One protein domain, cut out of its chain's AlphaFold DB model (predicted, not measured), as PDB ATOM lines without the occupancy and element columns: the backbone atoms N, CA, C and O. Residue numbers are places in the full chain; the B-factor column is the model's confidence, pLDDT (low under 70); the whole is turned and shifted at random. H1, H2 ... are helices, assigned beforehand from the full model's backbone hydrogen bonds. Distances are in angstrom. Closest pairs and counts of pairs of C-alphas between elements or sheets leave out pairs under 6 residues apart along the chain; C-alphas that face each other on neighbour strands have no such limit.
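Overview. This is residues 106 to 194 of the 194 residues of an uncharacterized protein of Cannabis sativa (UniProt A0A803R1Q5). What is the main picture? Three helices, H2, H3 and H4, stand in a triangle as a small up-and-down bundle, each running against the one before it; short H1 lies near one end, and after H4 the chain folds back into H5. What makes it up, and how large is it? The printed part has 89 residues with five named helices, H1 to H5 in order, and no named strand: all helix. It is compact, with a radius of gyration of the C-alphas of 12.6 A and spans of 35 by 31 by 18 A.

Arrangement. What comes first? Residues 107 to 108 pair antiparallel with residues 111 to 112, and H1, residues 117 to 120, follows. How does the bundle sit? H2, residues 122 to 134, touches H4, residues 168 to 179, at a shallow tilt of 9 degrees, the same way; the closest C-alphas, of Val 124 and Leu 174, are 6.1 A apart. H3, residues 146 to 160, and H4 form a helical hairpin, touching closest at the C-alphas of Gly 154 and Ile 173, 5.0 A. And the last helix? H5, residues 183 to 193, only just touches H4, with 3 pairs of C-alphas within 8 A, by residues 178 to 179 of H4 alone; the closest are the C-alphas of Asn 178 and Val 186, 6.3 A, and the two form a helical hairpin at a steep tilt of 42 degrees. Do the backbones bear this out? In H2, H3 and H4 every O i to N i+4 pair is within hydrogen-bond range; in H5 6 of 7 are, and H1 is too short for such a pair.

Along the chain. Where do the helices begin and end? C-alpha 117 of H1 is at (161.125, 126.278, 95.721), and C-alpha 193 of H5 at (145.679, 119.402, 83.708). How long are they? H2 is 18.3 A, H3 21.7 A, H4 16.3 A and H5 15.5 A from first to last C-alpha; H1 is 5.4 A.

Size, cuts and confidence. Is it whole? The printed part has no cut; the link H2 to H3, 11 residues, is long. Where is confidence low? Residues 161 to 194 of the model are under 70.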
ATOM      1  N   TYR A 106     159.131 135.608  98.917       85.06
ATOM      2  CA  TYR A 106     158.133 135.049  98.017       85.06
ATOM      3  C   TYR A 106     156.800 134.927  98.752       85.06
ATOM      4  O   TYR A 106     156.572 133.983  99.504       85.06
ATOM      5  N   ILE A 107     155.930 135.921  98.559       87.31
ATOM      6  CA  ILE A 107     154.616 135.993  99.205       87.31
ATOM      7  C   ILE A 107     153.538 135.613  98.192       87.31
ATOM      8  O   ILE A 107     153.414 136.239  97.138       87.31
ATOM      9  N   LEU A 108     152.727 134.616  98.536       86.38
ATOM     10  CA  LEU A 108     151.626 134.129  97.717       86.38
ATOM     11  C   LEU A 108     150.299 134.335  98.452       86.38
ATOM     12  O   LEU A 108     150.068 133.734  99.498       86.38
ATOM     13  N   GLU A 109     149.428 135.200  97.921       86.19
ATOM     14  CA  GLU A 109     148.113 135.514  98.516       86.19
ATOM     15  C   GLU A 109     148.199 135.889 100.014       86.19
ATOM     16  O   GLU A 109     147.362 135.499 100.824       86.19
ATOM     17  N   GLY A 110     149.251 136.624 100.397       85.25
ATOM     18  CA  GLY A 110     149.501 137.042 101.782       85.25
ATOM     19  C   GLY A 110     150.216 136.008 102.660       85.25
ATOM     20  O   GLY A 110     150.473 136.294 103.826       85.25
ATOM     21  N   VAL A 111     150.568 134.834 102.127       87.25
ATOM     22  CA  VAL A 111     151.346 133.805 102.833       87.25
ATOM     23  C   VAL A 111     152.797 133.839 102.369       87.25
ATOM     24  O   VAL A 111     153.074 133.673 101.184       87.25
ATOM     25  N   ASP A 112     153.732 134.021 103.300       88.88
ATOM     26  CA  ASP A 112     155.160 133.897 103.011       88.88
ATOM     27  C   ASP A 112     155.533 132.423 102.782       88.88
ATOM     28  O   ASP A 112     155.350 131.571 103.658       88.88
ATOM     29  N   VAL A 113     156.032 132.122 101.587       86.56
ATOM     30  CA  VAL A 113     156.499 130.802 101.142       86.56
ATOM     31  C   VAL A 113     157.974 130.851 100.719       86.56
ATOM     32  O   VAL A 113     158.450 129.982  99.982       86.56
ATOM     33  N   THR A 114     158.722 131.844 101.205       86.75
ATOM     34  CA  THR A 114     160.177 131.939 101.024       86.75
ATOM     35  C   THR A 114     160.874 130.670 101.524       86.75
ATOM     36  O   THR A 114     160.498 130.097 102.547       86.75
ATOM     37  N   GLY A 115     161.873 130.198 100.771       81.81
ATOM     38  CA  GLY A 115     162.601 128.956 101.055       81.81
ATOM     39  C   GLY A 115     161.950 127.681 100.494       81.81
ATOM     40  O   GLY A 115     162.591 126.632 100.451       81.81
ATOM     41  N   TYR A 116     160.718 127.749  99.977       82.88
ATOM     42  CA  TYR A 116     160.016 126.595  99.403       82.88
ATOM     43  C   TYR A 116     159.948 126.691  97.872       82.88
ATOM     44  O   TYR A 116     158.943 127.114  97.300       82.88
ATOM     45  N   HIS A 117     161.007 126.238  97.192       82.38
ATOM     46  CA  HIS A 117     161.125 126.278  95.721       82.38
ATOM     47  C   HIS A 117     159.978 125.572  94.975       82.38
ATOM     48  O   HIS A 117     159.683 125.890  93.827       82.38
ATOM     49  N   ILE A 118     159.291 124.641  95.635       81.19
ATOM     50  CA  ILE A 118     158.106 123.962  95.113       81.19
ATOM     51  C   ILE A 118     156.969 124.913  94.726       81.19
ATOM     52  O   ILE A 118     156.244 124.643  93.773       81.19
ATOM     53  N   PHE A 119     156.811 126.040  95.422       84.25
ATOM     54  CA  PHE A 119     155.777 127.003  95.056       84.25
ATOM     55  C   PHE A 119     156.114 127.724  93.752       84.25
ATOM     56  O   PHE A 119     155.208 128.244  93.119       84.25
ATOM     57  N   SER A 120     157.367 127.713  93.301       85.25
ATOM     58  CA  SER A 120     157.755 128.239  91.989       85.25
ATOM     59  C   SER A 120     157.488 127.254  90.839       85.25
ATOM     60  O   SER A 120     157.641 127.631  89.679       85.25
ATOM     61  N   ASP A 121     157.081 126.010  91.123       83.62
ATOM     62  CA  ASP A 121     156.745 125.010  90.103       83.62
ATOM     63  C   ASP A 121     155.523 125.474  89.278       83.62
ATOM     64  O   ASP A 121     154.480 125.813  89.853       83.62
ATOM     65  N   PRO A 122     155.597 125.475  87.932       80.62
ATOM     66  CA  PRO A 122     154.494 125.910  87.079       80.62
ATOM     67  C   PRO A 122     153.203 125.104  87.289       80.62
ATOM     68  O   PRO A 122     152.112 125.657  87.136       80.62
ATOM     69  N   MET A 123     153.282 123.820  87.654       76.81
ATOM     70  CA  MET A 123     152.092 123.025  87.981       76.81
ATOM     71  C   MET A 123     151.453 123.482  89.292       76.81
ATOM     72  O   MET A 123     150.229 123.591  89.372       76.81
ATOM     73  N   VAL A 124     152.267 123.799  90.301       80.69
ATOM     74  CA  VAL A 124     151.789 124.309  91.593       80.69
ATOM     75  C   VAL A 124     151.176 125.700  91.419       80.69
ATOM     76  O   VAL A 124     150.089 125.957  91.933       80.69
ATOM     77  N   GLN A 125     151.779 126.564  90.602       85.06
ATOM     78  CA  GLN A 125     151.206 127.870  90.256       85.06
ATOM     79  C   GLN A 125     149.853 127.752  89.540       85.06
ATOM     80  O   GLN A 125     148.900 128.445  89.906       85.06
ATOM     81  N   LYS A 126     149.718 126.832  88.574       80.88
ATOM     82  CA  LYS A 126     148.425 126.543  87.926       80.88
ATOM     83  C   LYS A 126     147.377 126.054  88.926       80.88
ATOM     84  O   LYS A 126     146.232 126.498  88.880       80.88
ATOM     85  N   ALA A 127     147.767 125.179  89.851       77.38
ATOM     86  CA  ALA A 127     146.878 124.672  90.892       77.38
ATOM     87  C   ALA A 127     146.380 125.785  91.815       77.38
ATOM     88  O   ALA A 127     145.203 125.824  92.165       77.38
ATOM     89  N   ILE A 128     147.264 126.711  92.181       84.75
ATOM     90  CA  ILE A 128     146.928 127.846  93.039       84.75
ATOM     91  C   ILE A 128     146.008 128.822  92.304       84.75
ATOM     92  O   ILE A 128     145.014 129.259  92.881       84.75
ATOM     93  N   ALA A 129     146.267 129.106  91.026       84.56
ATOM     94  CA  ALA A 129     145.366 129.908  90.200       84.56
ATOM     95  C   ALA A 129     143.967 129.272  90.104       84.56
ATOM     96  O   ALA A 129     142.957 129.962  90.256       84.56
ATOM     97  N   PHE A 130     143.894 127.950  89.928       81.00
ATOM     98  CA  PHE A 130     142.625 127.226  89.913       81.00
ATOM     99  C   PHE A 130     141.911 127.277  91.272       81.00
ATOM    100  O   PHE A 130     140.730 127.625  91.339       81.00
ATOM    101  N   ALA A 131     142.629 127.012  92.365       79.06
ATOM    102  CA  ALA A 131     142.097 127.105  93.720       79.06
ATOM    103  C   ALA A 131     141.583 128.521  94.029       79.06
ATOM    104  O   ALA A 131     140.524 128.670  94.637       79.06
ATOM    105  N   LYS A 132     142.272 129.564  93.551       85.12
ATOM    106  CA  LYS A 132     141.850 130.962  93.698       85.12
ATOM    107  C   LYS A 132     140.508 131.240  93.036       85.12
ATOM    108  O   LYS A 132     139.650 131.871  93.648       85.12
ATOM    109  N   LEU A 133     140.312 130.758  91.811       84.06
ATOM    110  CA  LEU A 133     139.036 130.898  91.109       84.06
ATOM    111  C   LEU A 133     137.932 130.108  91.811       84.06
ATOM    112  O   LEU A 133     136.818 130.590  92.004       84.06
ATOM    113  N   ALA A 134     138.243 128.890  92.227       76.94
ATOM    114  CA  ALA A 134     137.247 127.986  92.761       76.94
ATOM    115  C   ALA A 134     136.826 128.285  94.211       76.94
ATOM    116  O   ALA A 134     135.710 127.912  94.596       76.94
ATOM    117  N   HIS A 135     137.677 128.973  94.974       78.62
ATOM    118  CA  HIS A 135     137.408 129.509  96.313       78.62
ATOM    119  C   HIS A 135     137.156 131.019  96.315       78.62
ATOM    120  O   HIS A 135     137.211 131.650  97.372       78.62
ATOM    121  N   HIS A 136     136.883 131.622  95.155       85.00
ATOM    122  CA  HIS A 136     136.621 133.053  95.078       85.00
ATOM    123  C   HIS A 136     135.447 133.446  95.988       85.00
ATOM    124  O   HIS A 136     134.370 132.854  95.923       85.00
ATOM    125  N   GLY A 137     135.673 134.423  96.872       84.06
ATOM    126  CA  GLY A 137     134.688 134.873  97.863       84.06
ATOM    127  C   GLY A 137     134.428 133.896  99.019       84.06
ATOM    128  O   GLY A 137     133.624 134.204  99.896       84.06
ATOM    129  N   GLN A 138     135.094 132.737  99.061       80.44
ATOM    130  CA  GLN A 138     134.966 131.794 100.168       80.44
ATOM    131  C   GLN A 138     135.876 132.209 101.325       80.44
ATOM    132  O   GLN A 138     137.092 132.331 101.169       80.44
ATOM    133  N   LEU A 139     135.285 132.359 102.510       86.38
ATOM    134  CA  LEU A 139     135.988 132.665 103.753       86.38
ATOM    135  C   LEU A 139     135.914 131.480 104.720       86.38
ATOM    136  O   LEU A 139     134.993 130.657 104.666       86.38
ATOM    137  N   ARG A 140     136.882 131.385 105.628       84.50
ATOM    138  CA  ARG A 140     136.809 130.494 106.792       84.50
ATOM    139  C   ARG A 140     135.910 131.100 107.865       84.50
ATOM    140  O   ARG A 140     135.579 132.279 107.833       84.50
ATOM    141  N   LYS A 141     135.586 130.298 108.885       81.06
ATOM    142  CA  LYS A 141     134.883 130.776 110.092       81.06
ATOM    143  C   LYS A 141     135.623 131.920 110.800       81.06
ATOM    144  O   LYS A 141     134.987 132.698 111.492       81.06
ATOM    145  N   THR A 142     136.943 132.007 110.625       84.56
ATOM    146  CA  THR A 142     137.795 133.074 111.170       84.56
ATOM    147  C   THR A 142     137.704 134.385 110.387       84.56
ATOM    148  O   THR A 142     138.176 135.400 110.877       84.56
ATOM    149  N   GLY A 143     137.095 134.386 109.197       86.88
ATOM    150  CA  GLY A 143     137.033 135.545 108.302       86.88
ATOM    151  C   GLY A 143     138.149 135.592 107.254       86.88
ATOM    152  O   GLY A 143     138.029 136.338 106.288       86.88
ATOM    153  N   ASP A 144     139.187 134.760 107.378       85.81
ATOM    154  CA  ASP A 144     140.284 134.717 106.404       85.81
ATOM    155  C   ASP A 144     139.857 134.043 105.089       85.81
ATOM    156  O   ASP A 144     139.054 133.098 105.121       85.81
ATOM    157  N   PRO A 145     140.411 134.445 103.927       88.19
ATOM    158  CA  PRO A 145     140.121 133.782 102.663       88.19
ATOM    159  C   PRO A 145     140.503 132.302 102.701       88.19
ATOM    160  O   PRO A 145     141.569 131.927 103.177       88.19
ATOM    161  N   TYR A 146     139.657 131.435 102.150       84.06
ATOM    162  CA  TYR A 146     139.891 129.989 102.213       84.06
ATOM    163  C   TYR A 146     141.191 129.569 101.505       84.06
ATOM    164  O   TYR A 146     141.892 128.669 101.961       84.06
ATOM    165  N   LEU A 147     141.559 130.283 100.438       87.00
ATOM    166  CA  LEU A 147     142.793 130.059  99.685       87.00
ATOM    167  C   LEU A 147     144.061 130.196 100.547       87.00
ATOM    168  O   LEU A 147     144.990 129.405 100.383       87.00
ATOM    169  N   THR A 148     144.100 131.148 101.489       89.06
ATOM    170  CA  THR A 148     145.283 131.358 102.344       89.06
ATOM    171  C   THR A 148     145.520 130.168 103.267       89.06
ATOM    172  O   THR A 148     146.664 129.808 103.550       89.06
ATOM    173  N   HIS A 149     144.452 129.493 103.695       86.19
ATOM    174  CA  HIS A 149     144.540 128.255 104.462       86.19
ATOM    175  C   HIS A 149     145.072 127.087 103.626       86.19
ATOM    176  O   HIS A 149     145.875 126.295 104.129       86.19
ATOM    177  N   CYS A 150     144.696 127.002 102.349       84.88
ATOM    178  CA  CYS A 150     145.230 125.982 101.448       84.88
ATOM    179  C   CYS A 150     146.740 126.156 101.238       84.88
ATOM    180  O   CYS A 150     147.483 125.177 101.285       84.88
ATOM    181  N   ILE A 151     147.206 127.400 101.081       88.00
ATOM    182  CA  ILE A 151     148.633 127.707 100.909       88.00
ATOM    183  C   ILE A 151     149.416 127.429 102.202       88.00
ATOM    184  O   ILE A 151     150.459 126.779 102.142       88.00
ATOM    185  N   HIS A 152     148.897 127.814 103.375       87.12
ATOM    186  CA  HIS A 152     149.512 127.460 104.664       87.12
ATOM    187  C   HIS A 152     149.661 125.946 104.842       87.12
ATOM    188  O   HIS A 152     150.723 125.467 105.236       87.12
ATOM    189  N   THR A 153     148.613 125.185 104.518       85.75
ATOM    190  CA  THR A 153     148.648 123.720 104.607       85.75
ATOM    191  C   THR A 153     149.668 123.140 103.626       85.75
ATOM    192  O   THR A 153     150.470 122.288 104.003       85.75
ATOM    193  N   GLY A 154     149.716 123.656 102.393       84.94
ATOM    194  CA  GLY A 154     150.730 123.280 101.408       84.94
ATOM    195  C   GLY A 154     152.160 123.562 101.882       84.94
ATOM    196  O   GLY A 154     153.045 122.737 101.670       84.94
ATOM    197  N   ARG A 155     152.390 124.680 102.585       85.25
ATOM    198  CA  ARG A 155     153.705 125.026 103.147       85.25
ATOM    199  C   ARG A 155     154.117 124.045 104.244       85.25
ATOM    200  O   ARG A 155     155.271 123.629 104.278       85.25
ATOM    201  N   ILE A 156     153.183 123.640 105.107       82.94
ATOM    202  CA  ILE A 156     153.435 122.604 106.120       82.94
ATOM    203  C   ILE A 156     153.844 121.291 105.449       82.94
ATOM    204  O   ILE A 156     154.839 120.691 105.842       82.94
ATOM    205  N   LEU A 157     153.152 120.873 104.390       81.69
ATOM    206  CA  LEU A 157     153.531 119.663 103.654       81.69
ATOM    207  C   LEU A 157     154.899 119.787 102.978       81.69
ATOM    208  O   LEU A 157     155.664 118.828 102.991       81.69
ATOM    209  N   ALA A 158     155.234 120.963 102.447       79.00
ATOM    210  CA  ALA A 158     156.553 121.229 101.882       79.00
ATOM    211  C   ALA A 158     157.681 121.139 102.928       79.00
ATOM    212  O   ALA A 158     158.794 120.758 102.579       79.00
ATOM    213  N   MET A 159     157.402 121.474 104.195       79.50
ATOM    214  CA  MET A 159     158.338 121.278 105.311       79.50
ATOM    215  C   MET A 159     158.472 119.810 105.712       79.50
ATOM    216  O   MET A 159     159.569 119.355 106.021       79.50
ATOM    217  N   LEU A 160     157.350 119.091 105.771       75.44
ATOM    218  CA  LEU A 160     157.297 117.747 106.348       75.44
ATOM    219  C   LEU A 160     157.735 116.648 105.379       75.44
ATOM    220  O   LEU A 160     158.123 115.572 105.826       75.44
ATOM    221  N   VAL A 161     157.649 116.884 104.069       68.19
ATOM    222  CA  VAL A 161     157.927 115.870 103.049       68.19
ATOM    223  C   VAL A 161     159.304 116.123 102.435       68.19
ATOM    224  O   VAL A 161     159.468 117.102 101.702       68.19
ATOM    225  N   PRO A 162     160.297 115.244 102.670       58.44
ATOM    226  CA  PRO A 162     161.602 115.352 102.035       58.44
ATOM    227  C   PRO A 162     161.463 115.338 100.511       58.44
ATOM    228  O   PRO A 162     160.762 114.500  99.941       58.44
ATOM    229  N   ALA A 163     162.184 116.224  99.822       59.41
ATOM    230  CA  ALA A 163     162.239 116.272  98.359       59.41
ATOM    231  C   ALA A 163     163.065 115.113  97.749       59.41
ATOM    232  O   ALA A 163     163.759 115.287  96.744       59.41
ATOM    233  N   THR A 164     163.029 113.915  98.341       50.38
ATOM    234  CA  THR A 164     163.663 112.723  97.771       50.38
ATOM    235  C   THR A 164     162.837 112.253  96.576       50.38
ATOM    236  O   THR A 164     161.879 111.495  96.710       50.38
ATOM    237  N   GLY A 165     163.197 112.759  95.396       54.22
ATOM    238  CA  GLY A 165     162.504 112.516  94.133       54.22
ATOM    239  C   GLY A 165     161.701 113.739  93.687       54.22
ATOM    240  O   GLY A 165     160.782 114.184  94.367       54.22
ATOM    241  N   LYS A 166     162.029 114.255  92.496       54.28
ATOM    242  CA  LYS A 166     161.577 115.533  91.897       54.28
ATOM    243  C   LYS A 166     160.055 115.763  91.775       54.28
ATOM    244  O   LYS A 166     159.658 116.742  91.157       54.28
ATOM    245  N   ARG A 167     159.188 114.869  92.263       55.56
ATOM    246  CA  ARG A 167     157.737 114.907  91.982       55.56
ATOM    247  C   ARG A 167     156.820 114.678  93.182       55.56
ATOM    248  O   ARG A 167     155.634 114.968  93.077       55.56
ATOM    249  N   VAL A 168     157.335 114.171  94.303       55.47
ATOM    250  CA  VAL A 168     156.499 113.811  95.461       55.47
ATOM    251  C   VAL A 168     155.888 115.040  96.147       55.47
ATOM    252  O   VAL A 168     154.671 115.051  96.344       55.47
ATOM    253  N   PRO A 169     156.650 116.109  96.451       60.84
ATOM    254  CA  PRO A 169     156.067 117.233  97.168       60.84
ATOM    255  C   PRO A 169     155.124 118.052  96.263       60.84
ATOM    256  O   PRO A 169     154.061 118.459  96.733       60.84
ATOM    257  N   SER A 170     155.425 118.227  94.959       61.47
ATOM    258  CA  SER A 170     154.562 118.990  94.024       61.47
ATOM    259  C   SER A 170     153.182 118.356  93.902       61.47
ATOM    260  O   SER A 170     152.168 119.051  93.926       61.47
ATOM    261  N   PHE A 171     153.139 117.025  93.837       60.28
ATOM    262  CA  PHE A 171     151.894 116.271  93.795       60.28
ATOM    263  C   PHE A 171     151.092 116.397  95.099       60.28
ATOM    264  O   PHE A 171     149.876 116.544  95.051       60.28
ATOM    265  N   LEU A 172     151.747 116.414  96.262       62.09
ATOM    266  CA  LEU A 172     151.056 116.512  97.553       62.09
ATOM    267  C   LEU A 172     150.443 117.899  97.799       62.09
ATOM    268  O   LEU A 172     149.321 118.018  98.303       62.09
ATOM    269  N   ILE A 173     151.150 118.955  97.388       67.31
ATOM    270  CA  ILE A 173     150.607 120.316  97.395       67.31
ATOM    271  C   ILE A 173     149.469 120.414  96.379       67.31
ATOM    272  O   ILE A 173     148.390 120.886  96.722       67.31
ATOM    273  N   LEU A 174     149.644 119.884  95.165       66.62
ATOM    274  CA  LEU A 174     148.575 119.824  94.168       66.62
ATOM    275  C   LEU A 174     147.323 119.128  94.724       66.62
ATOM    276  O   LEU A 174     146.226 119.663  94.569       66.62
ATOM    277  N   ILE A 175     147.479 117.996  95.418       62.56
ATOM    278  CA  ILE A 175     146.373 117.292  96.078       62.56
ATOM    279  C   ILE A 175     145.735 118.163  97.149       62.56
ATOM    280  O   ILE A 175     144.521 118.229  97.198       62.56
ATOM    281  N   THR A 176     146.498 118.848  97.992       65.81
ATOM    282  CA  THR A 176     145.931 119.676  99.073       65.81
ATOM    283  C   THR A 176     145.119 120.844  98.524       65.81
ATOM    284  O   THR A 176     144.014 121.128  98.991       65.81
ATOM    285  N   LEU A 177     145.637 121.482  97.477       63.88
ATOM    286  CA  LEU A 177     144.963 122.568  96.776       63.88
ATOM    287  C   LEU A 177     143.713 122.051  96.037       63.88
ATOM    288  O   LEU A 177     142.721 122.772  95.963       63.88
ATOM    289  N   ASN A 178     143.721 120.793  95.576       60.69
ATOM    290  CA  ASN A 178     142.579 120.125  94.939       60.69
ATOM    291  C   ASN A 178     141.559 119.522  95.916       60.69
ATOM    292  O   ASN A 178     140.370 119.544  95.632       60.69
ATOM    293  N   PHE A 179     141.971 118.999  97.066       58.19
ATOM    294  CA  PHE A 179     141.099 118.370  98.065       58.19
ATOM    295  C   PHE A 179     140.171 119.395  98.719       58.19
ATOM    296  O   PHE A 179     139.043 119.096  99.098       58.19
ATOM    297  N   SER A 180     140.634 120.641  98.781       56.12
ATOM    298  CA  SER A 180     139.836 121.801  99.151       56.12
ATOM    299  C   SER A 180     138.620 122.018  98.229       56.12
ATOM    300  O   SER A 180     137.634 122.640  98.625       56.12
ATOM    301  N   LEU A 181     138.648 121.487  97.005       56.41
ATOM    302  CA  LEU A 181     137.640 121.698  95.975       56.41
ATOM    303  C   LEU A 181     136.580 120.592  96.040       56.41
ATOM    304  O   LEU A 181     136.894 119.409  96.087       56.41
ATOM    305  N   SER A 182     135.296 120.971  96.019       51.50
ATOM    306  CA  SER A 182     134.185 120.010  95.891       51.50
ATOM    307  C   SER A 182     134.402 119.088  94.677       51.50
ATOM    308  O   SER A 182     134.899 119.555  93.653       51.50
ATOM    309  N   MET A 183     134.002 117.811  94.757       42.19
ATOM    310  CA  MET A 183     134.187 116.783  93.711       42.19
ATOM    311  C   MET A 183     133.853 117.262  92.284       42.19
ATOM    312  O   MET A 183     134.559 116.928  91.333       42.19
ATOM    313  N   SER A 184     132.834 118.115  92.122       40.28
ATOM    314  CA  SER A 184     132.461 118.700  90.823       40.28
ATOM    315  C   SER A 184     133.547 119.609  90.228       40.28
ATOM    316  O   SER A 184     133.722 119.660  89.013       40.28
ATOM    317  N   LYS A 185     134.291 120.324  91.076       49.59
ATOM    318  CA  LYS A 185     135.404 121.205  90.690       49.59
ATOM    319  C   LYS A 185     136.694 120.413  90.459       49.59
ATOM    320  O   LYS A 185     137.459 120.778  89.574       49.59
ATOM    321  N   VAL A 186     136.897 119.305  91.177       48.47
ATOM    322  CA  VAL A 186     138.043 118.394  90.974       48.47
ATOM    323  C   VAL A 186     137.998 117.744  89.589       48.47
ATOM    324  O   VAL A 186     139.015 117.711  88.901       48.47
ATOM    325  N   MET A 187     136.820 117.303  89.131       46.94
ATOM    326  CA  MET A 187     136.656 116.744  87.779       46.94
ATOM    327  C   MET A 187     136.975 117.776  86.684       46.94
ATOM    328  O   MET A 187     137.639 117.451  85.701       46.94
ATOM    329  N   TYR A 188     136.572 119.037  86.880       47.53
ATOM    330  CA  TYR A 188     136.924 120.137  85.976       47.53
ATOM    331  C   TYR A 188     138.435 120.428  85.996       47.53
ATOM    332  O   TYR A 188     139.026 120.673  84.950       47.53
ATOM    333  N   CYS A 189     139.078 120.339  87.166       45.06
ATOM    334  CA  CYS A 189     140.524 120.523  87.311       45.06
ATOM    335  C   CYS A 189     141.330 119.439  86.586       45.06
ATOM    336  O   CYS A 189     142.312 119.755  85.918       45.06
ATOM    337  N   TYR A 190     140.907 118.174  86.681       43.31
ATOM    338  CA  TYR A 190     141.568 117.056  85.999       43.31
ATOM    339  C   TYR A 190     141.543 117.227  84.474       43.31
ATOM    340  O   TYR A 190     142.526 116.929  83.805       43.31
ATOM    341  N   SER A 191     140.454 117.785  83.938       44.75
ATOM    342  CA  SER A 191     140.320 118.092  82.510       44.75
ATOM    343  C   SER A 191     141.114 119.327  82.052       44.75
ATOM    344  O   SER A 191     141.251 119.525  80.852       44.75
ATOM    345  N   TYR A 192     141.604 120.163  82.978       42.19
ATOM    346  CA  TYR A 192     142.476 121.318  82.700       42.19
ATOM    347  C   TYR A 192     143.975 120.991  82.836       42.19
ATOM    348  O   TYR A 192     144.818 121.795  82.432       42.19
ATOM    349  N   PHE A 193     144.306 119.859  83.468       41.75
ATOM    350  CA  PHE A 193     145.679 119.402  83.708       41.75
ATOM    351  C   PHE A 193     146.128 118.265  82.773       41.75
ATOM    352  O   PHE A 193     147.337 118.061  82.655       41.75
ATOM    353  N   LEU A 194     145.190 117.554  82.131       41.94
ATOM    354  CA  LEU A 194     145.421 116.665  80.980       41.94
ATOM    355  C   LEU A 194     145.430 117.471  79.676       41.94
ATOM    356  O   LEU A 194     146.290 117.165  78.822       41.94
TER     357      LEU A 194